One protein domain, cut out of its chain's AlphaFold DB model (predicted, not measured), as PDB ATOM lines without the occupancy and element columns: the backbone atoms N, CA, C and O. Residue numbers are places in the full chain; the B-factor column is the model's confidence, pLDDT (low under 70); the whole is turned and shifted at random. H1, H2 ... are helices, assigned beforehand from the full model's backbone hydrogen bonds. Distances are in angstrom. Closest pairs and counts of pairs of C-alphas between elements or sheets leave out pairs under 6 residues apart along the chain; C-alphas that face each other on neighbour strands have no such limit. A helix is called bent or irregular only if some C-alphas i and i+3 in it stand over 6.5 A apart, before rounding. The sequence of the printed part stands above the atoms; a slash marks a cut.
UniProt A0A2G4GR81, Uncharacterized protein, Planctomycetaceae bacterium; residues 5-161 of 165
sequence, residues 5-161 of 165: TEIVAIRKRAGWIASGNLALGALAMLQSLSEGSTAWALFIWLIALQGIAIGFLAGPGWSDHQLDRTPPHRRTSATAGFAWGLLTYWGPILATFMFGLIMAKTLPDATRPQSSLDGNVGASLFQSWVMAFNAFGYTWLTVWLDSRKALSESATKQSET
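Overview. This is residues 5 to 161 of the 165 residues of an uncharacterized protein of Planctomycetaceae bacterium (UniProt A0A2G4GR81). This is a long, up-and-down bundle of four helices, in which H1, H2 and H5 pack together lengthwise as the core and H3 lies along its outside, joined to it over part of its length and splaying away toward its start. The last part of H5, residues 152 to 161, sticks out as a free arm at one end, and the tiny helix H4 sits at the other end, near the turn between H1 and H2. The printed part has 157 residues with five named helices, H1 to H5 in order along the chain, and no named strand; the class is all helix. The whole is loose, with a radius of gyration of the C-alphas of 19.1 A, and its outline is a rod spanning 69 by 31 by 18 A.

Along the chain. H1, residues 5 to 35, begins at C-alpha 5 (-26.827, 1.504, -29.772) and is 46.0 A long. H2, residues 38 to 66, is 39.9 A long; it has a kink of 43 degrees near residue 60 and is irregular, but only just, with C-alphas 57 and 60 6.9 A apart. H3, residues 78 to 106, is 40.1 A long, with a kink of 36 degrees near residue 91. H4 is residues 114 to 117. H5, residues 123 to 161, is 58.3 A long and ends at C-alpha 161 (-42.597, 12.975, -29.487); it is irregular, with C-alphas 124 and 127 7.0 A apart.

Arrangement. H5 is the hub, touching the four other helices. It touches H1 at a shallow tilt of 29 degrees, opposite ways, closest at the C-alphas of Ala 18 and Gly 137, 4.2 A apart. It touches H2 the same way at a shallow tilt of 34 degrees, only just short of steep, closest at the C-alphas of Gly 59 and Thr 139, 4.0 A. H1 and H2 form a helical hairpin at 9 degrees, closest at the C-alphas of Ser 32 and Ala 41, 5.1 A. H3 touches H5 with residues 93 to 104 alone, closest at the C-alphas of Phe 97 and Ser 128, 5.3 A. H2 and H3, also a helical hairpin, only just touch, with 3 pairs of C-alphas within 8 A, the closest those of Ile 54 and Tyr 89, 6.9 A. H1 and H3 are apart. H4 and H5 touch only at the corner, and only just, with 3 pairs of C-alphas within 8 A; the closest are those of Ser 116 and Ala 123, 5.8 A. The O i to N i+4 pairs within hydrogen-bond range are 24 of 27 in H1, 23 of 25 in H2, 21 of 25 in H3 and 33 of 35 in H5; H4 is too short for such a pair.

Size, cuts and confidence. The two C-alphas farthest apart, those of Asp 109 and Thr 161, are 69.1 A apart. The printed part has no cut. The link from H2 to H3, 11 residues, is long. Residues 77 to 83, of which 78 to 83 belong to H3, stand free, as do residues 152 to 161 of H5. The mean pLDDT of the printed part is 85.4, and residues 121 to 124 are under 70.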
ATOM      1  N   THR A   5     -28.086   2.029 -29.221       90.81
ATOM      2  CA  THR A   5     -26.827   1.504 -29.772       90.81
ATOM      3  C   THR A   5     -26.412   0.190 -29.107       90.81
ATOM      4  O   THR A   5     -26.039  -0.764 -29.793       90.81
ATOM      5  N   GLU A   6     -26.534   0.094 -27.782       90.94
ATOM      6  CA  GLU A   6     -26.239  -1.136 -27.039       90.94
ATOM      7  C   GLU A   6     -27.209  -2.265 -27.401       90.94
ATOM      8  O   GLU A   6     -26.786  -3.406 -27.601       90.94
ATOM      9  N   ILE A   7     -28.502  -1.959 -27.552       90.06
ATOM     10  CA  ILE A   7     -29.514  -2.946 -27.951       90.06
ATOM     11  C   ILE A   7     -29.229  -3.475 -29.365       90.06
ATOM     12  O   ILE A   7     -29.352  -4.676 -29.609       90.06
ATOM     13  N   VAL A   8     -28.780  -2.624 -30.295       92.00
ATOM     14  CA  VAL A   8     -28.361  -3.057 -31.642       92.00
ATOM     15  C   VAL A   8     -27.155  -3.999 -31.579       92.00
ATOM     16  O   VAL A   8     -27.150  -5.026 -32.269       92.00
ATOM     17  N   ALA A   9     -26.156  -3.694 -30.747       93.31
ATOM     18  CA  ALA A   9     -24.994  -4.560 -30.557       93.31
ATOM     19  C   ALA A   9     -25.397  -5.931 -29.981       93.31
ATOM     20  O   ALA A   9     -24.968  -6.971 -30.493       93.31
ATOM     21  N   ILE A  10     -26.285  -5.939 -28.980       91.81
ATOM     22  CA  ILE A  10     -26.852  -7.162 -28.393       91.81
ATOM     23  C   ILE A  10     -27.595  -7.971 -29.449       91.81
ATOM     24  O   ILE A  10     -27.337  -9.165 -29.578       91.81
ATOM     25  N   ARG A  11     -28.454  -7.334 -30.253       93.56
ATOM     26  CA  ARG A  11     -29.184  -7.997 -31.338       93.56
ATOM     27  C   ARG A  11     -28.232  -8.659 -32.329       93.56
ATOM     28  O   ARG A  11     -28.428  -9.816 -32.684       93.56
ATOM     29  N   LYS A  12     -27.192  -7.951 -32.784       93.94
ATOM     30  CA  LYS A  12     -26.227  -8.497 -33.753       93.94
ATOM     31  C   LYS A  12     -25.515  -9.725 -33.184       93.94
ATOM     32  O   LYS A  12     -25.442 -10.749 -33.857       93.94
ATOM     33  N   ARG A  13     -25.044  -9.643 -31.935       93.94
ATOM     34  CA  ARG A  13     -24.422 -10.773 -31.232       93.94
ATOM     35  C   ARG A  13     -25.394 -11.942 -31.071       93.94
ATOM     36  O   ARG A  13     -25.026 -13.071 -31.370       93.94
ATOM     37  N   ALA A  14     -26.619 -11.667 -30.633       92.12
ATOM     38  CA  ALA A  14     -27.650 -12.675 -30.439       92.12
ATOM     39  C   ALA A  14     -27.975 -13.413 -31.740       92.12
ATOM     40  O   ALA A  14     -28.041 -14.635 -31.733       92.12
ATOM     41  N   GLY A  15     -28.075 -12.692 -32.861       92.44
ATOM     42  CA  GLY A  15     -28.295 -13.294 -34.177       92.44
ATOM     43  C   GLY A  15     -27.169 -14.244 -34.584       92.44
ATOM     44  O   GLY A  15     -27.440 -15.372 -34.977       92.44
ATOM     45  N   TRP A  16     -25.905 -13.831 -34.433       94.88
ATOM     46  CA  TRP A  16     -24.763 -14.698 -34.749       94.88
ATOM     47  C   TRP A  16     -24.711 -15.951 -33.877       94.88
ATOM     48  O   TRP A  16     -24.528 -17.052 -34.395       94.88
ATOM     49  N   ILE A  17     -24.890 -15.793 -32.563       93.94
ATOM     50  CA  ILE A  17     -24.837 -16.918 -31.630       93.94
ATOM     51  C   ILE A  17     -26.008 -17.871 -31.879       93.94
ATOM     52  O   ILE A  17     -25.781 -19.075 -31.970       93.94
ATOM     53  N   ALA A  18     -27.228 -17.352 -32.034       94.00
ATOM     54  CA  ALA A  18     -28.406 -18.165 -32.312       94.00
ATOM     55  C   ALA A  18     -28.223 -18.971 -33.603       94.00
ATOM     56  O   ALA A  18     -28.303 -20.195 -33.570       94.00
ATOM     57  N   SER A  19     -27.887 -18.309 -34.716       94.44
ATOM     58  CA  SER A  19     -27.714 -18.975 -36.011       94.44
ATOM     59  C   SER A  19     -26.617 -20.038 -35.983       94.44
ATOM     60  O   SER A  19     -26.839 -21.144 -36.466       94.44
ATOM     61  N   GLY A  20     -25.456 -19.738 -35.389       94.81
ATOM     62  CA  GLY A  20     -24.354 -20.699 -35.301       94.81
ATOM     63  C   GLY A  20     -24.729 -21.940 -34.490       94.81
ATOM     64  O   GLY A  20     -24.513 -23.063 -34.935       94.81
ATOM     65  N   ASN A  21     -25.353 -21.748 -33.327       94.31
ATOM     66  CA  ASN A  21     -25.755 -22.855 -32.462       94.31
ATOM     67  C   ASN A  21     -26.899 -23.681 -33.072       94.31
ATOM     68  O   ASN A  21     -26.841 -24.904 -33.047       94.31
ATOM     69  N   LEU A  22     -27.905 -23.044 -33.677       92.94
ATOM     70  CA  LEU A  22     -29.004 -23.757 -34.338       92.94
ATOM     71  C   LEU A  22     -28.523 -24.547 -35.560       92.94
ATOM     72  O   LEU A  22     -28.947 -25.684 -35.749       92.94
ATOM     73  N   ALA A  23     -27.606 -23.986 -36.356       94.62
ATOM     74  CA  ALA A  23     -27.011 -24.697 -37.484       94.62
ATOM     75  C   ALA A  23     -26.229 -25.930 -37.012       94.62
ATOM     76  O   ALA A  23     -26.426 -27.017 -37.549       94.62
ATOM     77  N   LEU A  24     -25.397 -25.789 -35.974       93.81
ATOM     78  CA  LEU A  24     -24.663 -26.915 -35.390       93.81
ATOM     79  C   LEU A  24     -25.606 -27.973 -34.803       93.81
ATOM     80  O   LEU A  24     -25.394 -29.162 -35.028       93.81
ATOM     81  N   GLY A  25     -26.670 -27.557 -34.112       91.81
ATOM     82  CA  GLY A  25     -27.697 -28.459 -33.591       91.81
ATOM     83  C   GLY A  25     -28.398 -29.250 -34.700       91.81
ATOM     84  O   GLY A  25     -28.498 -30.471 -34.606       91.81
ATOM     85  N   ALA A  26     -28.820 -28.579 -35.774       91.44
ATOM     86  CA  ALA A  26     -29.478 -29.215 -36.915       91.44
ATOM     87  C   ALA A  26     -28.538 -30.161 -37.677       91.44
ATOM     88  O   ALA A  26     -28.917 -31.289 -37.988       91.44
ATOM     89  N   LEU A  27     -27.295 -29.740 -37.932       92.06
ATOM     90  CA  LEU A  27     -26.285 -30.583 -38.575       92.06
ATOM     91  C   LEU A  27     -25.987 -31.829 -37.743       92.06
ATOM     92  O   LEU A  27     -25.903 -32.920 -38.295       92.06
ATOM     93  N   ALA A  28     -25.890 -31.698 -36.420       88.19
ATOM     94  CA  ALA A  28     -25.674 -32.838 -35.542       88.19
ATOM     95  C   ALA A  28     -26.890 -33.793 -35.523       88.19
ATOM     96  O   ALA A  28     -26.727 -35.012 -35.567       88.19
ATOM     97  N   MET A  29     -28.121 -33.277 -35.562       91.31
ATOM     98  CA  MET A  29     -29.306 -34.129 -35.731       91.31
ATOM     99  C   MET A  29     -29.289 -34.889 -37.065       91.31
ATOM    100  O   MET A  29     -29.599 -36.078 -37.085       91.31
ATOM    101  N   LEU A  30     -28.894 -34.242 -38.166       91.19
ATOM    102  CA  LEU A  30     -28.770 -34.898 -39.473       91.19
ATOM    103  C   LEU A  30     -27.654 -35.947 -39.478       91.19
ATOM    104  O   LEU A  30     -27.867 -37.061 -39.948       91.19
ATOM    105  N   GLN A  31     -26.500 -35.630 -38.888       89.12
ATOM    106  CA  GLN A  31     -25.375 -36.555 -38.761       89.12
ATOM    107  C   GLN A  31     -25.746 -37.797 -37.936       89.12
ATOM    108  O   GLN A  31     -25.260 -38.884 -38.223       89.12
ATOM    109  N   SER A  32     -26.662 -37.689 -36.965       88.06
ATOM    110  CA  SER A  32     -27.121 -38.863 -36.203       88.06
ATOM    111  C   SER A  32     -27.765 -39.952 -37.073       88.06
ATOM    112  O   SER A  32     -27.753 -41.119 -36.693       88.06
ATOM    113  N   LEU A  33     -28.286 -39.599 -38.256       87.69
ATOM    114  CA  LEU A  33     -28.885 -40.556 -39.189       87.69
ATOM    115  C   LEU A  33     -27.838 -41.453 -39.864       87.69
ATOM    116  O   LEU A  33     -28.179 -42.551 -40.296       87.69
ATOM    117  N   SER A  34     -26.571 -41.026 -39.941       86.25
ATOM    118  CA  SER A  34     -25.499 -41.833 -40.534       86.25
ATOM    119  C   SER A  34     -24.928 -42.889 -39.582       86.25
ATOM    120  O   SER A  34     -24.111 -43.696 -40.004       86.25
ATOM    121  N   GLU A  35     -25.338 -42.907 -38.309       83.00
ATOM    122  CA  GLU A  35     -24.817 -43.823 -37.278       83.00
ATOM    123  C   GLU A  35     -25.368 -45.256 -37.375       83.00
ATOM    124  O   GLU A  35     -25.090 -46.080 -36.506       83.00
ATOM    125  N   GLY A  36     -26.187 -45.568 -38.388       80.06
ATOM    126  CA  GLY A  36     -26.674 -46.928 -38.654       80.06
ATOM    127  C   GLY A  36     -27.660 -47.494 -37.622       80.06
ATOM    128  O   GLY A  36     -28.140 -48.610 -37.794       80.06
ATOM    129  N   SER A  37     -28.008 -46.730 -36.581       83.94
ATOM    130  CA  SER A  37     -28.949 -47.119 -35.524       83.94
ATOM    131  C   SER A  37     -30.124 -46.145 -35.456       83.94
ATOM    132  O   SER A  37     -29.995 -45.001 -35.012       83.94
ATOM    133  N   THR A  38     -31.312 -46.608 -35.858       85.06
ATOM    134  CA  THR A  38     -32.551 -45.814 -35.782       85.06
ATOM    135  C   THR A  38     -32.904 -45.448 -34.341       85.06
ATOM    136  O   THR A  38     -33.339 -44.329 -34.079       85.06
ATOM    137  N   ALA A  39     -32.684 -46.366 -33.394       83.81
ATOM    138  CA  ALA A  39     -32.927 -46.116 -31.976       83.81
ATOM    139  C   ALA A  39     -32.026 -44.987 -31.448       83.81
ATOM    140  O   ALA A  39     -32.497 -44.100 -30.734       83.81
ATOM    141  N   TRP A  40     -30.754 -44.982 -31.855       84.75
ATOM    142  CA  TRP A  40     -29.814 -43.926 -31.493       84.75
ATOM    143  C   TRP A  40     -30.203 -42.579 -32.102       84.75
ATOM    144  O   TRP A  40     -30.257 -41.580 -31.389       84.75
ATOM    145  N   ALA A  41     -30.544 -42.547 -33.392       87.56
ATOM    146  CA  ALA A  41     -30.994 -41.323 -34.048       87.56
ATOM    147  C   ALA A  41     -32.230 -40.724 -33.353       87.56
ATOM    148  O   ALA A  41     -32.232 -39.545 -33.003       87.56
ATOM    149  N   LEU A  42     -33.251 -41.538 -33.055       87.81
ATOM    150  CA  LEU A  42     -34.440 -41.085 -32.323       87.81
ATOM    151  C   LEU A  42     -34.089 -40.537 -30.934       87.81
ATOM    152  O   LEU A  42     -34.618 -39.502 -30.533       87.81
ATOM    153  N   PHE A  43     -33.172 -41.191 -30.219       87.00
ATOM    154  CA  PHE A  43     -32.685 -40.698 -28.935       87.00
ATOM    155  C   PHE A  43     -32.020 -39.317 -29.069       87.00
ATOM    156  O   PHE A  43     -32.384 -38.398 -28.337       87.00
ATOM    157  N   ILE A  44     -31.122 -39.125 -30.043       89.25
ATOM    158  CA  ILE A  44     -30.491 -37.822 -30.309       89.25
ATOM    159  C   ILE A  44     -31.535 -36.743 -30.611       89.25
ATOM    160  O   ILE A  44     -31.426 -35.620 -30.117       89.25
ATOM    161  N   TRP A  45     -32.566 -37.071 -31.385       92.38
ATOM    162  CA  TRP A  45     -33.625 -36.126 -31.731       92.38
ATOM    163  C   TRP A  45     -34.489 -35.749 -30.521       92.38
ATOM    164  O   TRP A  45     -34.825 -34.577 -30.354       92.38
ATOM    165  N   LEU A  46     -34.794 -36.698 -29.632       91.38
ATOM    166  CA  LEU A  46     -35.477 -36.409 -28.366       91.38
ATOM    167  C   LEU A  46     -34.639 -35.490 -27.470       91.38
ATOM    168  O   LEU A  46     -35.162 -34.532 -26.900       91.38
ATOM    169  N   ILE A  47     -33.332 -35.738 -27.387       91.12
ATOM    170  CA  ILE A  47     -32.401 -34.880 -26.650       91.12
ATOM    171  C   ILE A  47     -32.318 -33.478 -27.270       91.12
ATOM    172  O   ILE A  47     -32.285 -32.480 -26.544       91.12
ATOM    173  N   ALA A  48     -32.358 -33.371 -28.599       93.00
ATOM    174  CA  ALA A  48     -32.435 -32.086 -29.281       93.00
ATOM    175  C   ALA A  48     -33.687 -31.309 -28.857       93.00
ATOM    176  O   ALA A  48     -33.565 -30.163 -28.430       93.00
ATOM    177  N   LEU A  49     -34.867 -31.946 -28.882       93.44
ATOM    178  CA  LEU A  49     -36.131 -31.338 -28.446       93.44
ATOM    179  C   LEU A  49     -36.085 -30.872 -26.984       93.44
ATOM    180  O   LEU A  49     -36.589 -29.793 -26.670       93.44
ATOM    181  N   GLN A  50     -35.444 -31.634 -26.094       92.00
ATOM    182  CA  GLN A  50     -35.218 -31.192 -24.712       92.00
ATOM    183  C   GLN A  50     -34.335 -29.942 -24.650       92.00
ATOM    184  O   GLN A  50     -34.645 -29.011 -23.907       92.00
ATOM    185  N   GLY A  51     -33.273 -29.884 -25.459       92.06
ATOM    186  CA  GLY A  51     -32.449 -28.686 -25.607       92.06
ATOM    187  C   GLY A  51     -33.275 -27.471 -26.035       92.06
ATOM    188  O   GLY A  51     -33.183 -26.417 -25.411       92.06
ATOM    189  N   ILE A  52     -34.150 -27.632 -27.031       93.19
ATOM    190  CA  ILE A  52     -35.075 -26.578 -27.482       93.19
ATOM    191  C   ILE A  52     -35.965 -26.093 -26.328       93.19
ATOM    192  O   ILE A  52     -36.066 -24.887 -26.090       93.19
ATOM    193  N   ALA A  53     -36.576 -27.017 -25.582       92.50
ATOM    194  CA  ALA A  53     -37.440 -26.686 -24.452       92.50
ATOM    195  C   ALA A  53     -36.693 -25.902 -23.359       92.50
ATOM    196  O   ALA A  53     -37.186 -24.880 -22.886       92.50
ATOM    197  N   ILE A  54     -35.475 -26.326 -23.005       91.62
ATOM    198  CA  ILE A  54     -34.621 -25.607 -22.046       91.62
ATOM    199  C   ILE A  54     -34.297 -24.206 -22.558       91.62
ATOM    200  O   ILE A  54     -34.386 -23.244 -21.797       91.62
ATOM    201  N   GLY A  55     -33.966 -24.077 -23.846       89.06
ATOM    202  CA  GLY A  55     -33.691 -22.785 -24.463       89.06
ATOM    203  C   GLY A  55     -34.877 -21.822 -24.373       89.06
ATOM    204  O   GLY A  55     -34.693 -20.658 -24.025       89.06
ATOM    205  N   PHE A  56     -36.102 -22.307 -24.595       90.38
ATOM    206  CA  PHE A  56     -37.314 -21.495 -24.434       90.38
ATOM    207  C   PHE A  56     -37.622 -21.125 -22.982       90.38
ATOM    208  O   PHE A  56     -38.116 -20.028 -22.731       90.38
ATOM    209  N   LEU A  57     -37.322 -22.005 -22.024       89.69
ATOM    210  CA  LEU A  57     -37.521 -21.721 -20.601       89.69
ATOM    211  C   LEU A  57     -36.488 -20.719 -20.063       89.69
ATOM    212  O   LEU A  57     -36.829 -19.848 -19.266       89.69
ATOM    213  N   ALA A  58     -35.234 -20.816 -20.510       87.00
ATOM    214  CA  ALA A  58     -34.148 -19.937 -20.076       87.00
ATOM    215  C   ALA A  58     -34.123 -18.590 -20.822       87.00
ATOM    216  O   ALA A  58     -33.719 -17.573 -20.253       87.00
ATOM    217  N   GLY A  59     -34.569 -18.578 -22.082       86.38
ATOM    218  CA  GLY A  59     -34.548 -17.430 -22.991       86.38
ATOM    219  C   GLY A  59     -35.084 -16.126 -22.392       86.38
ATOM    220  O   GLY A  59     -34.364 -15.129 -22.447       86.38
ATOM    221  N   PRO A  60     -36.288 -16.100 -21.787       88.19
ATOM    222  CA  PRO A  60     -36.862 -14.880 -21.218       88.19
ATOM    223  C   PRO A  60     -36.012 -14.273 -20.096       88.19
ATOM    224  O   PRO A  60     -35.694 -13.087 -20.139       88.19
ATOM    225  N   GLY A  61     -35.565 -15.086 -19.132       85.69
ATOM    226  CA  GLY A  61     -34.722 -14.601 -18.033       85.69
ATOM    227  C   GLY A  61     -33.363 -14.098 -18.525       85.69
ATOM    228  O   GLY A  61     -32.869 -13.063 -18.071       85.69
ATOM    229  N   TRP A  62     -32.780 -14.785 -19.511       85.81
ATOM    230  CA  TRP A  62     -31.541 -14.353 -20.154       85.81
ATOM    231  C   TRP A  62     -31.715 -13.048 -20.941       85.81
ATOM    232  O   TRP A  62     -30.867 -12.160 -20.872       85.81
ATOM    233  N   SER A  63     -32.830 -12.895 -21.651       88.12
ATOM    234  CA  SER A  63     -33.194 -11.677 -22.377       88.12
ATOM    235  C   SER A  63     -33.376 -10.478 -21.448       88.12
ATOM    236  O   SER A  63     -32.771  -9.426 -21.668       88.12
ATOM    237  N   ASP A  64     -34.121 -10.650 -20.355       87.88
ATOM    238  CA  ASP A  64     -34.353  -9.599 -19.364       87.88
ATOM    239  C   ASP A  64     -33.071  -9.152 -18.662       87.88
ATOM    240  O   ASP A  64     -32.901  -7.961 -18.380       87.88
ATOM    241  N   HIS A  65     -32.152 -10.085 -18.408       84.81
ATOM    242  CA  HIS A  65     -30.818  -9.764 -17.918       84.81
ATOM    243  C   HIS A  65     -30.019  -8.978 -18.967       84.81
ATOM    244  O   HIS A  65     -29.466  -7.922 -18.676       84.81
ATOM    245  N   GLN A  66     -29.988  -9.450 -20.216       86.38
ATOM    246  CA  GLN A  66     -29.211  -8.816 -21.279       86.38
ATOM    247  C   GLN A  66     -29.755  -7.452 -21.704       86.38
ATOM    248  O   GLN A  66     -28.989  -6.664 -22.253       86.38
ATOM    249  N   LEU A  67     -31.026  -7.145 -21.458       87.06
ATOM    250  CA  LEU A  67     -31.653  -5.863 -21.793       87.06
ATOM    251  C   LEU A  67     -31.842  -4.937 -20.575       87.06
ATOM    252  O   LEU A  67     -32.456  -3.880 -20.707       87.06
ATOM    253  N   ASP A  68     -31.302  -5.303 -19.407       85.44
ATOM    254  CA  ASP A  68     -31.453  -4.588 -18.129       85.44
ATOM    255  C   ASP A  68     -32.918  -4.318 -17.737       85.44
ATOM    256  O   ASP A  68     -33.242  -3.280 -17.152       85.44
ATOM    257  N   ARG A  69     -33.819  -5.252 -18.059       83.38
ATOM    258  CA  ARG A  69     -35.255  -5.163 -17.741       83.38
ATOM    259  C   ARG A  69     -35.593  -5.682 -16.345       83.38
ATOM    260  O   ARG A  69     -36.691  -5.439 -15.856       83.38
ATOM    261  N   THR A  70     -34.655  -6.361 -15.681       81.62
ATOM    262  CA  THR A  70     -34.883  -6.930 -14.345       81.62
ATOM    263  C   THR A  70     -34.964  -5.822 -13.278       81.62
ATOM    264  O   THR A  70     -33.956  -5.137 -13.033       81.62
ATOM    265  N   PRO A  71     -36.119  -5.654 -12.596       78.25
ATOM    266  CA  PRO A  71     -36.277  -4.666 -11.533       78.25
ATOM    267  C   PRO A  71     -35.301  -4.923 -10.376       78.25
ATOM    268  O   PRO A  71     -35.074  -6.089 -10.050       78.25
ATOM    269  N   PRO A  72     -34.780  -3.890  -9.683       78.06
ATOM    270  CA  PRO A  72     -33.791  -4.061  -8.612       78.06
ATOM    271  C   PRO A  72     -34.219  -5.043  -7.514       78.06
ATOM    272  O   PRO A  72     -33.411  -5.843  -7.062       78.06
ATOM    273  N   HIS A  73     -35.504  -5.040  -7.150       77.31
ATOM    274  CA  HIS A  73     -36.077  -5.915  -6.120       77.31
ATOM    275  C   HIS A  73     -36.254  -7.381  -6.560       77.31
ATOM    276  O   HIS A  73     -36.496  -8.239  -5.719       77.31
ATOM    277  N   ARG A  74     -36.158  -7.678  -7.864       75.31
ATOM    278  CA  ARG A  74     -36.195  -9.045  -8.419       75.31
ATOM    279  C   ARG A  74     -34.818  -9.556  -8.829       75.31
ATOM    280  O   ARG A  74     -34.709 -10.680  -9.308       75.31
ATOM    281  N   ARG A  75     -33.765  -8.746  -8.673       77.25
ATOM    282  CA  ARG A  75     -32.396  -9.185  -8.946       77.25
ATOM    283  C   ARG A  75     -32.003 -10.186  -7.870       77.25
ATOM    284  O   ARG A  75     -31.796  -9.824  -6.716       77.25
ATOM    285  N   THR A  76     -31.904 -11.450  -8.252       74.75
ATOM    286  CA  THR A  76     -31.229 -12.459  -7.438       74.75
ATOM    287  C   THR A  76     -29.782 -12.041  -7.203       74.75
ATOM    288  O   THR A  76     -29.163 -11.416  -8.070       74.75
ATOM    289  N   SER A  77     -29.220 -12.406  -6.048       82.81
ATOM    290  CA  SER A  77     -27.782 -12.243  -5.826       82.81
ATOM    291  C   SER A  77     -27.002 -12.955  -6.937       82.81
ATOM    292  O   SER A  77     -27.465 -13.957  -7.488       82.81
ATOM    293  N   ALA A  78     -25.805 -12.462  -7.257       78.25
ATOM    294  CA  ALA A  78     -24.963 -13.073  -8.287       78.25
ATOM    295  C   ALA A  78     -24.717 -14.571  -8.017       78.25
ATOM    296  O   ALA A  78     -24.742 -15.384  -8.937       78.25
ATOM    297  N   THR A  79     -24.564 -14.946  -6.743       80.56
ATOM    298  CA  THR A  79     -24.401 -16.336  -6.302       80.56
ATOM    299  C   THR A  79     -25.658 -17.177  -6.508       80.56
ATOM    300  O   THR A  79     -25.561 -18.283  -7.034       80.56
ATOM    301  N   ALA A  80     -26.839 -16.661  -6.154       79.94
ATOM    302  CA  ALA A  80     -28.101 -17.369  -6.362       79.94
ATOM    303  C   ALA A  80     -28.431 -17.512  -7.854       79.94
ATOM    304  O   ALA A  80     -28.861 -18.577  -8.281       79.94
ATOM    305  N   GLY A  81     -28.180 -16.473  -8.657       77.25
ATOM    306  CA  GLY A  81     -28.354 -16.517 -10.111       77.25
ATOM    307  C   GLY A  81     -27.415 -17.522 -10.781       77.25
ATOM    308  O   GLY A  81     -27.849 -18.293 -11.633       77.25
ATOM    309  N   PHE A  82     -26.148 -17.573 -10.353       76.62
ATOM    310  CA  PHE A  82     -25.194 -18.578 -10.824       76.62
ATOM    311  C   PHE A  82     -25.626 -20.001 -10.450       76.62
ATOM    312  O   PHE A  82     -25.647 -20.874 -11.315       76.62
ATOM    313  N   ALA A  83     -26.012 -20.231  -9.191       77.50
ATOM    314  CA  ALA A  83     -26.461 -21.542  -8.728       77.50
ATOM    315  C   ALA A  83     -27.720 -22.011  -9.471       77.50
ATOM    316  O   ALA A  83     -27.783 -23.158  -9.913       77.50
ATOM    317  N   TRP A  84     -28.689 -21.116  -9.677       76.50
ATOM    318  CA  TRP A  84     -29.878 -21.417 -10.468       76.50
ATOM    319  C   TRP A  84     -29.531 -21.734 -11.917       76.50
ATOM    320  O   TRP A  84     -29.955 -22.772 -12.410       76.50
ATOM    321  N   GLY A  85     -28.696 -20.921 -12.570       75.75
ATOM    322  CA  GLY A  85     -28.230 -21.198 -13.930       75.75
ATOM    323  C   GLY A  85     -27.506 -22.542 -14.042       75.75
ATOM    324  O   GLY A  85     -27.742 -23.300 -14.980       75.75
ATOM    325  N   LEU A  86     -26.672 -22.892 -13.062       80.12
ATOM    326  CA  LEU A  86     -26.007 -24.192 -13.021       80.12
ATOM    327  C   LEU A  86     -27.021 -25.340 -12.911       80.12
ATOM    328  O   LEU A  86     -26.924 -26.312 -13.651       80.12
ATOM    329  N   LEU A  87     -28.018 -25.224 -12.034       79.50
ATOM    330  CA  LEU A  87     -28.983 -26.294 -11.783       79.50
ATOM    331  C   LEU A  87     -30.021 -26.454 -12.898       79.50
ATOM    332  O   LEU A  87     -30.305 -27.579 -13.296       79.50
ATOM    333  N   THR A  88     -30.589 -25.362 -13.410       75.44
ATOM    334  CA  THR A  88     -31.705 -25.430 -14.370       75.44
ATOM    335  C   THR A  88     -31.243 -25.517 -15.813       75.44
ATOM    336  O   THR A  88     -31.969 -26.055 -16.643       75.44
ATOM    337  N   TYR A  89     -30.058 -24.988 -16.125       80.12
ATOM    338  CA  TYR A  89     -29.538 -24.976 -17.490       80.12
ATOM    339  C   TYR A  89     -28.484 -26.065 -17.701       80.12
ATOM    340  O   TYR A  89     -28.629 -26.908 -18.583       80.12
ATOM    341  N   TRP A  90     -27.445 -26.102 -16.863       83.56
ATOM    342  CA  TRP A  90     -26.350 -27.068 -17.011       83.56
ATOM    343  C   TRP A  90     -26.649 -28.435 -16.398       83.56
ATOM    344  O   TRP A  90     -26.165 -29.440 -16.915       83.56
ATOM    345  N   GLY A  91     -27.469 -28.494 -15.347       86.00
ATOM    346  CA  GLY A  91     -27.879 -29.737 -14.693       86.00
ATOM    347  C   GLY A  91     -28.466 -30.762 -15.673       86.00
ATOM    348  O   GLY A  91     -27.925 -31.864 -15.764       86.00
ATOM    349  N   PRO A  92     -29.497 -30.413 -16.468       85.12
ATOM    350  CA  PRO A  92     -30.051 -31.312 -17.480       85.12
ATOM    351  C   PRO A  92     -29.031 -31.739 -18.543       85.12
ATOM    352  O   PRO A  92     -28.997 -32.908 -18.916       85.12
ATOM    353  N   ILE A  93     -28.163 -30.827 -18.998       85.88
ATOM    354  CA  ILE A  93     -27.120 -31.138 -19.992       85.88
ATOM    355  C   ILE A  93     -26.134 -32.171 -19.425       85.88
ATOM    356  O   ILE A  93     -25.801 -33.150 -20.094       85.88
ATOM    357  N   LEU A  94     -25.702 -31.990 -18.174       86.94
ATOM    358  CA  LEU A  94     -24.800 -32.917 -17.494       86.94
ATOM    359  C   LEU A  94     -25.465 -34.274 -17.224       86.94
ATOM    360  O   LEU A  94     -24.827 -35.314 -17.388       86.94
ATOM    361  N   ALA A  95     -26.744 -34.280 -16.847       86.69
ATOM    362  CA  ALA A  95     -27.509 -35.507 -16.648       86.69
ATOM    363  C   ALA A  95     -27.612 -36.318 -17.950       86.69
ATOM    364  O   ALA A  95     -27.351 -37.520 -17.950       86.69
ATOM    365  N   THR A  96     -27.898 -35.657 -19.072       85.31
ATOM    366  CA  THR A  96     -27.926 -36.273 -20.408       85.31
ATOM    367  C   THR A  96     -26.558 -36.809 -20.830       85.31
ATOM    368  O   THR A  96     -26.469 -37.876 -21.445       85.31
ATOM    369  N   PHE A  97     -25.478 -36.114 -20.467       84.62
ATOM    370  CA  PHE A  97     -24.127 -36.614 -20.693       84.62
ATOM    371  C   PHE A  97     -23.881 -37.928 -19.947       84.62
ATOM    372  O   PHE A  97     -23.530 -38.930 -20.571       84.62
ATOM    373  N   MET A  98     -24.148 -37.957 -18.639       85.88
ATOM    374  CA  MET A  98     -24.016 -39.169 -17.826       85.88
ATOM    375  C   MET A  98     -24.904 -40.306 -18.336       85.88
ATOM    376  O   MET A  98     -24.452 -41.447 -18.438       85.88
ATOM    377  N   PHE A  99     -26.145 -40.001 -18.715       82.12
ATOM    378  CA  PHE A  99     -27.069 -40.991 -19.253       82.12
ATOM    379  C   PHE A  99     -26.558 -41.604 -20.563       82.12
ATOM    380  O   PHE A  99     -26.586 -42.823 -20.719       82.12
ATOM    381  N   GLY A 100     -26.013 -40.796 -21.478       78.50
ATOM    382  CA  GLY A 100     -25.425 -41.307 -22.718       78.50
ATOM    383  C   GLY A 100     -24.189 -42.182 -22.492       78.50
ATOM    384  O   GLY A 100     -24.052 -43.209 -23.157       78.50
ATOM    385  N   LEU A 101     -23.337 -41.853 -21.508       80.44
ATOM    386  CA  LEU A 101     -22.214 -42.720 -21.113       80.44
ATOM    387  C   LEU A 101     -22.694 -44.093 -20.617       80.44
ATOM    388  O   LEU A 101     -22.084 -45.115 -20.937       80.44
ATOM    389  N   ILE A 102     -23.773 -44.124 -19.828       82.00
ATOM    390  CA  ILE A 102     -24.359 -45.368 -19.308       82.00
ATOM    391  C   ILE A 102     -24.977 -46.174 -20.452       82.00
ATOM    392  O   ILE A 102     -24.706 -47.370 -20.580       82.00
ATOM    393  N   MET A 103     -25.762 -45.528 -21.313       75.56
ATOM    394  CA  MET A 103     -26.426 -46.165 -22.453       75.56
ATOM    395  C   MET A 103     -25.421 -46.794 -23.418       75.56
ATOM    396  O   MET A 103     -25.589 -47.951 -23.794       75.56
ATOM    397  N   ALA A 104     -24.323 -46.103 -23.736       72.19
ATOM    398  CA  ALA A 104     -23.274 -46.640 -24.605       72.19
ATOM    399  C   ALA A 104     -22.678 -47.966 -24.087       72.19
ATOM    400  O   ALA A 104     -22.287 -48.819 -24.879       72.19
ATOM    401  N   LYS A 105     -22.644 -48.173 -22.762       75.75
ATOM    402  CA  LYS A 105     -22.118 -49.401 -22.138       75.75
ATOM    403  C   LYS A 105     -23.166 -50.489 -21.911       75.75
ATOM    404  O   LYS A 105     -22.805 -51.656 -21.791       75.75
ATOM    405  N   THR A 106     -24.440 -50.121 -21.803       78.06
ATOM    406  CA  THR A 106     -25.516 -51.021 -21.343       78.06
ATOM    407  C   THR A 106     -26.455 -51.467 -22.454       78.06
ATOM    408  O   THR A 106     -27.072 -52.523 -22.338       78.06
ATOM    409  N   LEU A 107     -26.540 -50.710 -23.547       75.88
ATOM    410  CA  LEU A 107     -27.381 -51.061 -24.685       75.88
ATOM    411  C   LEU A 107     -26.882 -52.325 -25.400       75.88
ATOM    412  O   LEU A 107     -25.672 -52.533 -25.457       75.88
ATOM    413  N   PRO A 108     -27.767 -53.145 -25.989       79.62
ATOM    414  CA  PRO A 108     -27.379 -54.185 -26.942       79.62
ATOM    415  C   PRO A 108     -26.720 -53.590 -28.194       79.62
ATOM    416  O   PRO A 108     -27.127 -52.517 -28.645       79.62
ATOM    417  N   ASP A 109     -25.775 -54.305 -28.811       77.94
ATOM    418  CA  ASP A 109     -25.002 -53.804 -29.963       77.94
ATOM    419  C   ASP A 109     -25.879 -53.336 -31.133       77.94
ATOM    420  O   ASP A 109     -25.606 -52.294 -31.716       77.94
ATOM    421  N   ALA A 110     -27.006 -54.010 -31.394       73.50
ATOM    422  CA  ALA A 110     -27.971 -53.627 -32.435       73.50
ATOM    423  C   ALA A 110     -28.626 -52.243 -32.228       73.50
ATOM    424  O   ALA A 110     -29.278 -51.720 -33.128       73.50
ATOM    425  N   THR A 111     -28.501 -51.664 -31.033       78.88
ATOM    426  CA  THR A 111     -29.073 -50.356 -30.678       78.88
ATOM    427  C   THR A 111     -28.008 -49.292 -30.428       78.88
ATOM    428  O   THR A 111     -28.338 -48.107 -30.349       78.88
ATOM    429  N   ARG A 112     -26.731 -49.687 -30.343       77.12
ATOM    430  CA  ARG A 112     -25.605 -48.768 -30.160       77.12
ATOM    431  C   ARG A 112     -25.322 -48.002 -31.457       77.12
ATOM    432  O   ARG A 112     -25.571 -48.528 -32.540       77.12
ATOM    433  N   PRO A 113     -24.810 -46.764 -31.373       79.25
ATOM    434  CA  PRO A 113     -24.282 -46.085 -32.549       79.25
ATOM    435  C   PRO A 113     -23.075 -46.842 -33.104       79.25
ATOM    436  O   PRO A 113     -22.242 -47.322 -32.327       79.25
ATOM    437  N   GLN A 114     -22.957 -46.897 -34.433       82.00
ATOM    438  CA  GLN A 114     -21.842 -47.548 -35.122       82.00
ATOM    439  C   GLN A 114     -20.490 -47.023 -34.624       82.00
ATOM    440  O   GLN A 114     -19.605 -47.800 -34.279       82.00
ATOM    441  N   SER A 115     -20.371 -45.706 -34.453       79.31
ATOM    442  CA  SER A 115     -19.159 -45.075 -33.927       79.31
ATOM    443  C   SER A 115     -18.751 -45.590 -32.538       79.31
ATOM    444  O   SER A 115     -17.561 -45.716 -32.260       79.31
ATOM    445  N   SER A 116     -19.701 -45.955 -31.669       78.69
ATOM    446  CA  SER A 116     -19.373 -46.565 -30.373       78.69
ATOM    447  C   SER A 116     -18.873 -48.002 -30.511       78.69
ATOM    448  O   SER A 116     -18.047 -48.418 -29.700       78.69
ATOM    449  N   LEU A 117     -19.372 -48.760 -31.491       78.62
ATOM    450  CA  LEU A 117     -18.889 -50.114 -31.789       78.62
ATOM    451  C   LEU A 117     -17.469 -50.074 -32.367       78.62
ATOM    452  O   LEU A 117     -16.643 -50.919 -32.033       78.62
ATOM    453  N   ASP A 118     -17.159 -49.024 -33.128       81.06
ATOM    454  CA  ASP A 118     -15.835 -48.766 -33.701       81.06
ATOM    455  C   ASP A 118     -14.835 -48.175 -32.676       81.06
ATOM    456  O   ASP A 118     -13.706 -47.823 -33.019       81.06
ATOM    457  N   GLY A 119     -15.231 -48.042 -31.401       75.81
ATOM    458  CA  GLY A 119     -14.378 -47.531 -30.321       75.81
ATOM    459  C   GLY A 119     -14.238 -46.005 -30.273       75.81
ATOM    460  O   GLY A 119     -13.401 -45.482 -29.533       75.81
ATOM    461  N   ASN A 120     -15.054 -45.259 -31.021       77.69
ATOM    462  CA  ASN A 120     -15.042 -43.800 -31.005       77.69
ATOM    463  C   ASN A 120     -15.793 -43.253 -29.780       77.69
ATOM    464  O   ASN A 120     -17.023 -43.171 -29.735       77.69
ATOM    465  N   VAL A 121     -15.026 -42.795 -28.789       66.50
ATOM    466  CA  VAL A 121     -15.538 -42.191 -27.545       66.50
ATOM    467  C   VAL A 121     -16.395 -40.941 -27.809       66.50
ATOM    468  O   VAL A 121     -17.285 -40.626 -27.016       66.50
ATOM    469  N   GLY A 122     -16.193 -40.254 -28.940       66.12
ATOM    470  CA  GLY A 122     -16.935 -39.050 -29.323       66.12
ATOM    471  C   GLY A 122     -18.447 -39.264 -29.461       66.12
ATOM    472  O   GLY A 122     -19.215 -38.345 -29.169       66.12
ATOM    473  N   ALA A 123     -18.882 -40.487 -29.788       65.19
ATOM    474  CA  ALA A 123     -20.295 -40.864 -29.869       65.19
ATOM    475  C   ALA A 123     -21.046 -40.572 -28.562       65.19
ATOM    476  O   ALA A 123     -22.180 -40.103 -28.563       65.19
ATOM    477  N   SER A 124     -20.367 -40.786 -27.435       66.81
ATOM    478  CA  SER A 124     -20.925 -40.650 -26.092       66.81
ATOM    479  C   SER A 124     -21.014 -39.204 -25.587       66.81
ATOM    480  O   SER A 124     -21.624 -38.943 -24.553       66.81
ATOM    481  N   LEU A 125     -20.411 -38.254 -26.305       76.44
ATOM    482  CA  LEU A 125     -20.519 -36.817 -26.041       76.44
ATOM    483  C   LEU A 125     -21.553 -36.150 -26.956       76.44
ATOM    484  O   LEU A 125     -22.046 -35.063 -26.651       76.44
ATOM    485  N   PHE A 126     -21.887 -36.802 -28.068       83.06
ATOM    486  CA  PHE A 126     -22.633 -36.230 -29.177       83.06
ATOM    487  C   PHE A 126     -24.026 -35.725 -28.783       83.06
ATOM    488  O   PHE A 126     -24.386 -34.591 -29.094       83.06
ATOM    489  N   GLN A 127     -24.777 -36.509 -28.007       83.38
ATOM    490  CA  GLN A 127     -26.102 -36.126 -27.510       83.38
ATOM    491  C   GLN A 127     -26.058 -34.859 -26.642       83.38
ATOM    492  O   GLN A 127     -26.938 -34.005 -26.723       83.38
ATOM    493  N   SER A 128     -24.998 -34.696 -25.850       85.69
ATOM    494  CA  SER A 128     -24.850 -33.552 -24.944       85.69
ATOM    495  C   SER A 128     -24.568 -32.275 -25.726       85.69
ATOM    496  O   SER A 128     -25.124 -31.223 -25.416       85.69
ATOM    497  N   TRP A 129     -23.764 -32.379 -26.788       87.44
ATOM    498  CA  TRP A 129     -23.523 -31.281 -27.722       87.44
ATOM    499  C   TRP A 129     -24.794 -30.871 -28.455       87.44
ATOM    500  O   TRP A 129     -25.103 -29.684 -28.508       87.44
ATOM    501  N   VAL A 130     -25.571 -31.835 -28.954       91.81
ATOM    502  CA  VAL A 130     -26.859 -31.570 -29.615       91.81
ATOM    503  C   VAL A 130     -27.808 -30.820 -28.678       91.81
ATOM    504  O   VAL A 130     -28.398 -29.814 -29.078       91.81
ATOM    505  N   MET A 131     -27.921 -31.264 -27.425       93.06
ATOM    506  CA  MET A 131     -28.738 -30.597 -26.409       93.06
ATOM    507  C   MET A 131     -28.259 -29.171 -26.146       93.06
ATOM    508  O   MET A 131     -29.059 -28.238 -26.170       93.06
ATOM    509  N   ALA A 132     -26.953 -29.001 -25.924       90.25
ATOM    510  CA  ALA A 132     -26.353 -27.715 -25.607       90.25
ATOM    511  C   ALA A 132     -26.521 -26.719 -26.760       90.25
ATOM    512  O   ALA A 132     -26.998 -25.610 -26.536       90.25
ATOM    513  N   PHE A 133     -26.194 -27.112 -27.994       93.62
ATOM    514  CA  PHE A 133     -26.342 -26.257 -29.171       93.62
ATOM    515  C   PHE A 133     -27.797 -25.831 -29.382       93.62
ATOM    516  O   PHE A 133     -28.064 -24.651 -29.592       93.62
ATOM    517  N   ASN A 134     -28.764 -26.740 -29.239       93.69
ATOM    518  CA  ASN A 134     -30.171 -26.354 -29.322       93.69
ATOM    519  C   ASN A 134     -30.574 -25.414 -28.170       93.69
ATOM    520  O   ASN A 134     -31.156 -24.360 -28.425       93.69
ATOM    521  N   ALA A 135     -30.196 -25.709 -26.924       92.75
ATOM    522  CA  ALA A 135     -30.502 -24.846 -25.779       92.75
ATOM    523  C   ALA A 135     -29.925 -23.432 -25.936       92.75
ATOM    524  O   ALA A 135     -30.647 -22.442 -25.775       92.75
ATOM    525  N   PHE A 136     -28.653 -23.314 -26.328       92.62
ATOM    526  CA  PHE A 136     -28.014 -22.020 -26.565       92.62
ATOM    527  C   PHE A 136     -28.632 -21.299 -27.759       92.62
ATOM    528  O   PHE A 136     -28.896 -20.099 -27.675       92.62
ATOM    529  N   GLY A 137     -28.893 -22.022 -28.849       92.25
ATOM    530  CA  GLY A 137     -29.510 -21.485 -30.054       92.25
ATOM    531  C   GLY A 137     -30.849 -20.815 -29.762       92.25
ATOM    532  O   GLY A 137     -31.034 -19.643 -30.088       92.25
ATOM    533  N   TYR A 138     -31.746 -21.519 -29.068       93.56
ATOM    534  CA  TYR A 138     -33.070 -21.004 -28.721       93.56
ATOM    535  C   TYR A 138     -33.028 -19.911 -27.646       93.56
ATOM    536  O   TYR A 138     -33.727 -18.909 -27.786       93.56
ATOM    537  N   THR A 139     -32.147 -20.022 -26.646       93.44
ATOM    538  CA  THR A 139     -31.953 -18.958 -25.641       93.44
ATOM    539  C   THR A 139     -31.574 -17.634 -26.311       93.44
ATOM    540  O   THR A 139     -32.168 -16.589 -26.044       93.44
ATOM    541  N   TRP A 140     -30.592 -17.660 -27.218       93.19
ATOM    542  CA  TRP A 140     -30.136 -16.458 -27.919       93.19
ATOM    543  C   TRP A 140     -31.102 -15.989 -29.006       93.19
ATOM    544  O   TRP A 140     -31.159 -14.789 -29.282       93.19
ATOM    545  N   LEU A 141     -31.908 -16.889 -29.576       94.62
ATOM    546  CA  LEU A 141     -32.998 -16.516 -30.469       94.62
ATOM    547  C   LEU A 141     -34.038 -15.656 -29.738       94.62
ATOM    548  O   LEU A 141     -34.452 -14.628 -30.276       94.62
ATOM    549  N   THR A 142     -34.398 -16.000 -28.497       93.25
ATOM    550  CA  THR A 142     -35.287 -15.170 -27.666       93.25
ATOM    551  C   THR A 142     -34.711 -13.769 -27.450       93.25
ATOM    552  O   THR A 142     -35.404 -12.782 -27.692       93.25
ATOM    553  N   VAL A 143     -33.417 -13.654 -27.115       92.50
ATOM    554  CA  VAL A 143     -32.738 -12.346 -26.986       92.50
ATOM    555  C   VAL A 143     -32.798 -11.550 -28.294       92.50
ATOM    556  O   VAL A 143     -33.009 -10.332 -28.296       92.50
ATOM    557  N   TRP A 144     -32.603 -12.214 -29.433       95.44
ATOM    558  CA  TRP A 144     -32.674 -11.564 -30.738       95.44
ATOM    559  C   TRP A 144     -34.083 -11.028 -31.039       95.44
ATOM    560  O   TRP A 144     -34.219  -9.885 -31.483       95.44
ATOM    561  N   LEU A 145     -35.127 -11.808 -30.755       94.56
ATOM    562  CA  LEU A 145     -36.521 -11.395 -30.937       94.56
ATOM    563  C   LEU A 145     -36.890 -10.218 -30.022       94.56
ATOM    564  O   LEU A 145     -37.419  -9.206 -30.488       94.56
ATOM    565  N   ASP A 146     -36.536 -10.296 -28.741       93.31
ATOM    566  CA  ASP A 146     -36.867  -9.260 -27.760       93.31
ATOM    567  C   ASP A 146     -36.107  -7.955 -27.982       93.31
ATOM    568  O   ASP A 146     -36.654  -6.870 -27.765       93.31
ATOM    569  N   SER A 147     -34.857  -8.038 -28.442       91.75
ATOM    570  CA  SER A 147     -34.085  -6.852 -28.823       91.75
ATOM    571  C   SER A 147     -34.659  -6.183 -30.073       91.75
ATOM    572  O   SER A 147     -34.685  -4.955 -30.138       91.75
ATOM    573  N   ARG A 148     -35.191  -6.944 -31.045       92.00
ATOM    574  CA  ARG A 148     -35.939  -6.359 -32.175       92.00
ATOM    575  C   ARG A 148     -37.174  -5.607 -31.698       92.00
ATOM    576  O   ARG A 148     -37.370  -4.477 -32.133       92.00
ATOM    577  N   LYS A 149     -37.951  -6.209 -30.794       90.75
ATOM    578  CA  LYS A 149     -39.142  -5.583 -30.210       90.75
ATOM    579  C   LYS A 149     -38.800  -4.296 -29.445       90.75
ATOM    580  O   LYS A 149     -39.448  -3.272 -29.637       90.75
ATOM    581  N   ALA A 150     -37.727  -4.316 -28.651       88.44
ATOM    582  CA  ALA A 150     -37.250  -3.137 -27.922       88.44
ATOM    583  C   ALA A 150     -36.905  -1.963 -28.855       88.44
ATOM    584  O   ALA A 150     -37.189  -0.810 -28.547       88.44
ATOM    585  N   LEU A 151     -36.274  -2.256 -29.996       88.50
ATOM    586  CA  LEU A 151     -35.895  -1.233 -30.971       88.50
ATOM    587  C   LEU A 151     -37.111  -0.635 -31.681       88.50
ATOM    588  O   LEU A 151     -37.134   0.576 -31.887       88.50
ATOM    589  N   SER A 152     -38.114  -1.449 -32.030       88.38
ATOM    590  CA  SER A 152     -39.350  -0.933 -32.631       88.38
ATOM    591  C   SER A 152     -40.118  -0.026 -31.671       88.38
ATOM    592  O   SER A 152     -40.543   1.047 -32.075       88.38
ATOM    593  N   GLU A 153     -40.228  -0.404 -30.393       87.62
ATOM    594  CA  GLU A 153     -40.919   0.409 -29.380       87.62
ATOM    595  C   GLU A 153     -40.233   1.766 -29.161       87.62
ATOM    596  O   GLU A 153     -40.901   2.791 -29.022       87.62
ATOM    597  N   SER A 154     -38.897   1.794 -29.160       84.50
ATOM    598  CA  SER A 154     -38.132   3.042 -29.048       84.50
ATOM    599  C   SER A 154     -38.305   3.951 -30.269       84.50
ATOM    600  O   SER A 154     -38.379   5.166 -30.103       84.50
ATOM    601  N   ALA A 155     -38.396   3.386 -31.477       82.25
ATOM    602  CA  ALA A 155     -38.618   4.154 -32.703       82.25
ATOM    603  C   ALA A 155     -40.016   4.797 -32.738       82.25
ATOM    604  O   ALA A 155     -40.141   5.970 -33.080       82.25
ATOM    605  N   THR A 156     -41.058   4.067 -32.318       81.56
ATOM    606  CA  THR A 156     -42.429   4.600 -32.229       81.56
ATOM    607  C   THR A 156     -42.518   5.773 -31.253       81.56
ATOM    608  O   THR A 156     -43.039   6.823 -31.613       81.56
ATOM    609  N   LYS A 157     -41.921   5.649 -30.059       78.44
ATOM    610  CA  LYS A 157     -41.913   6.734 -29.061       78.44
ATOM    611  C   LYS A 157     -41.215   8.000 -29.563       78.44
ATOM    612  O   LYS A 157     -41.647   9.102 -29.246       78.44
ATOM    613  N   GLN A 158     -40.138   7.858 -30.337       75.62
ATOM    614  CA  GLN A 158     -39.443   9.009 -30.922       75.62
ATOM    615  C   GLN A 158     -40.304   9.735 -31.965       75.62
ATOM    616  O   GLN A 158     -40.324  10.961 -31.956       75.62
ATOM    617  N   SER A 159     -41.054   8.996 -32.791       72.56
ATOM    618  CA  SER A 159     -41.998   9.569 -33.762       72.56
ATOM    619  C   SER A 159     -43.127  10.338 -33.071       72.56
ATOM    620  O   SER A 159     -43.386  11.484 -33.417       72.56
ATOM    621  N   GLU A 160     -43.744   9.754 -32.038       75.50
ATOM    622  CA  GLU A 160     -44.832  10.400 -31.283       75.50
ATOM    623  C   GLU A 160     -44.386  11.689 -30.580       75.50
ATOM    624  O   GLU A 160     -45.170  12.617 -30.428       75.50
ATOM    625  N   THR A 161     -43.122  11.773 -30.155       70.12
ATOM    626  CA  THR A 161     -42.597  12.975 -29.487       70.12
ATOM    627  C   THR A 161     -42.276  14.097 -30.485       70.12
ATOM    628  O   THR A 161     -42.261  15.262 -30.101       70.12
TER     629      THR A 161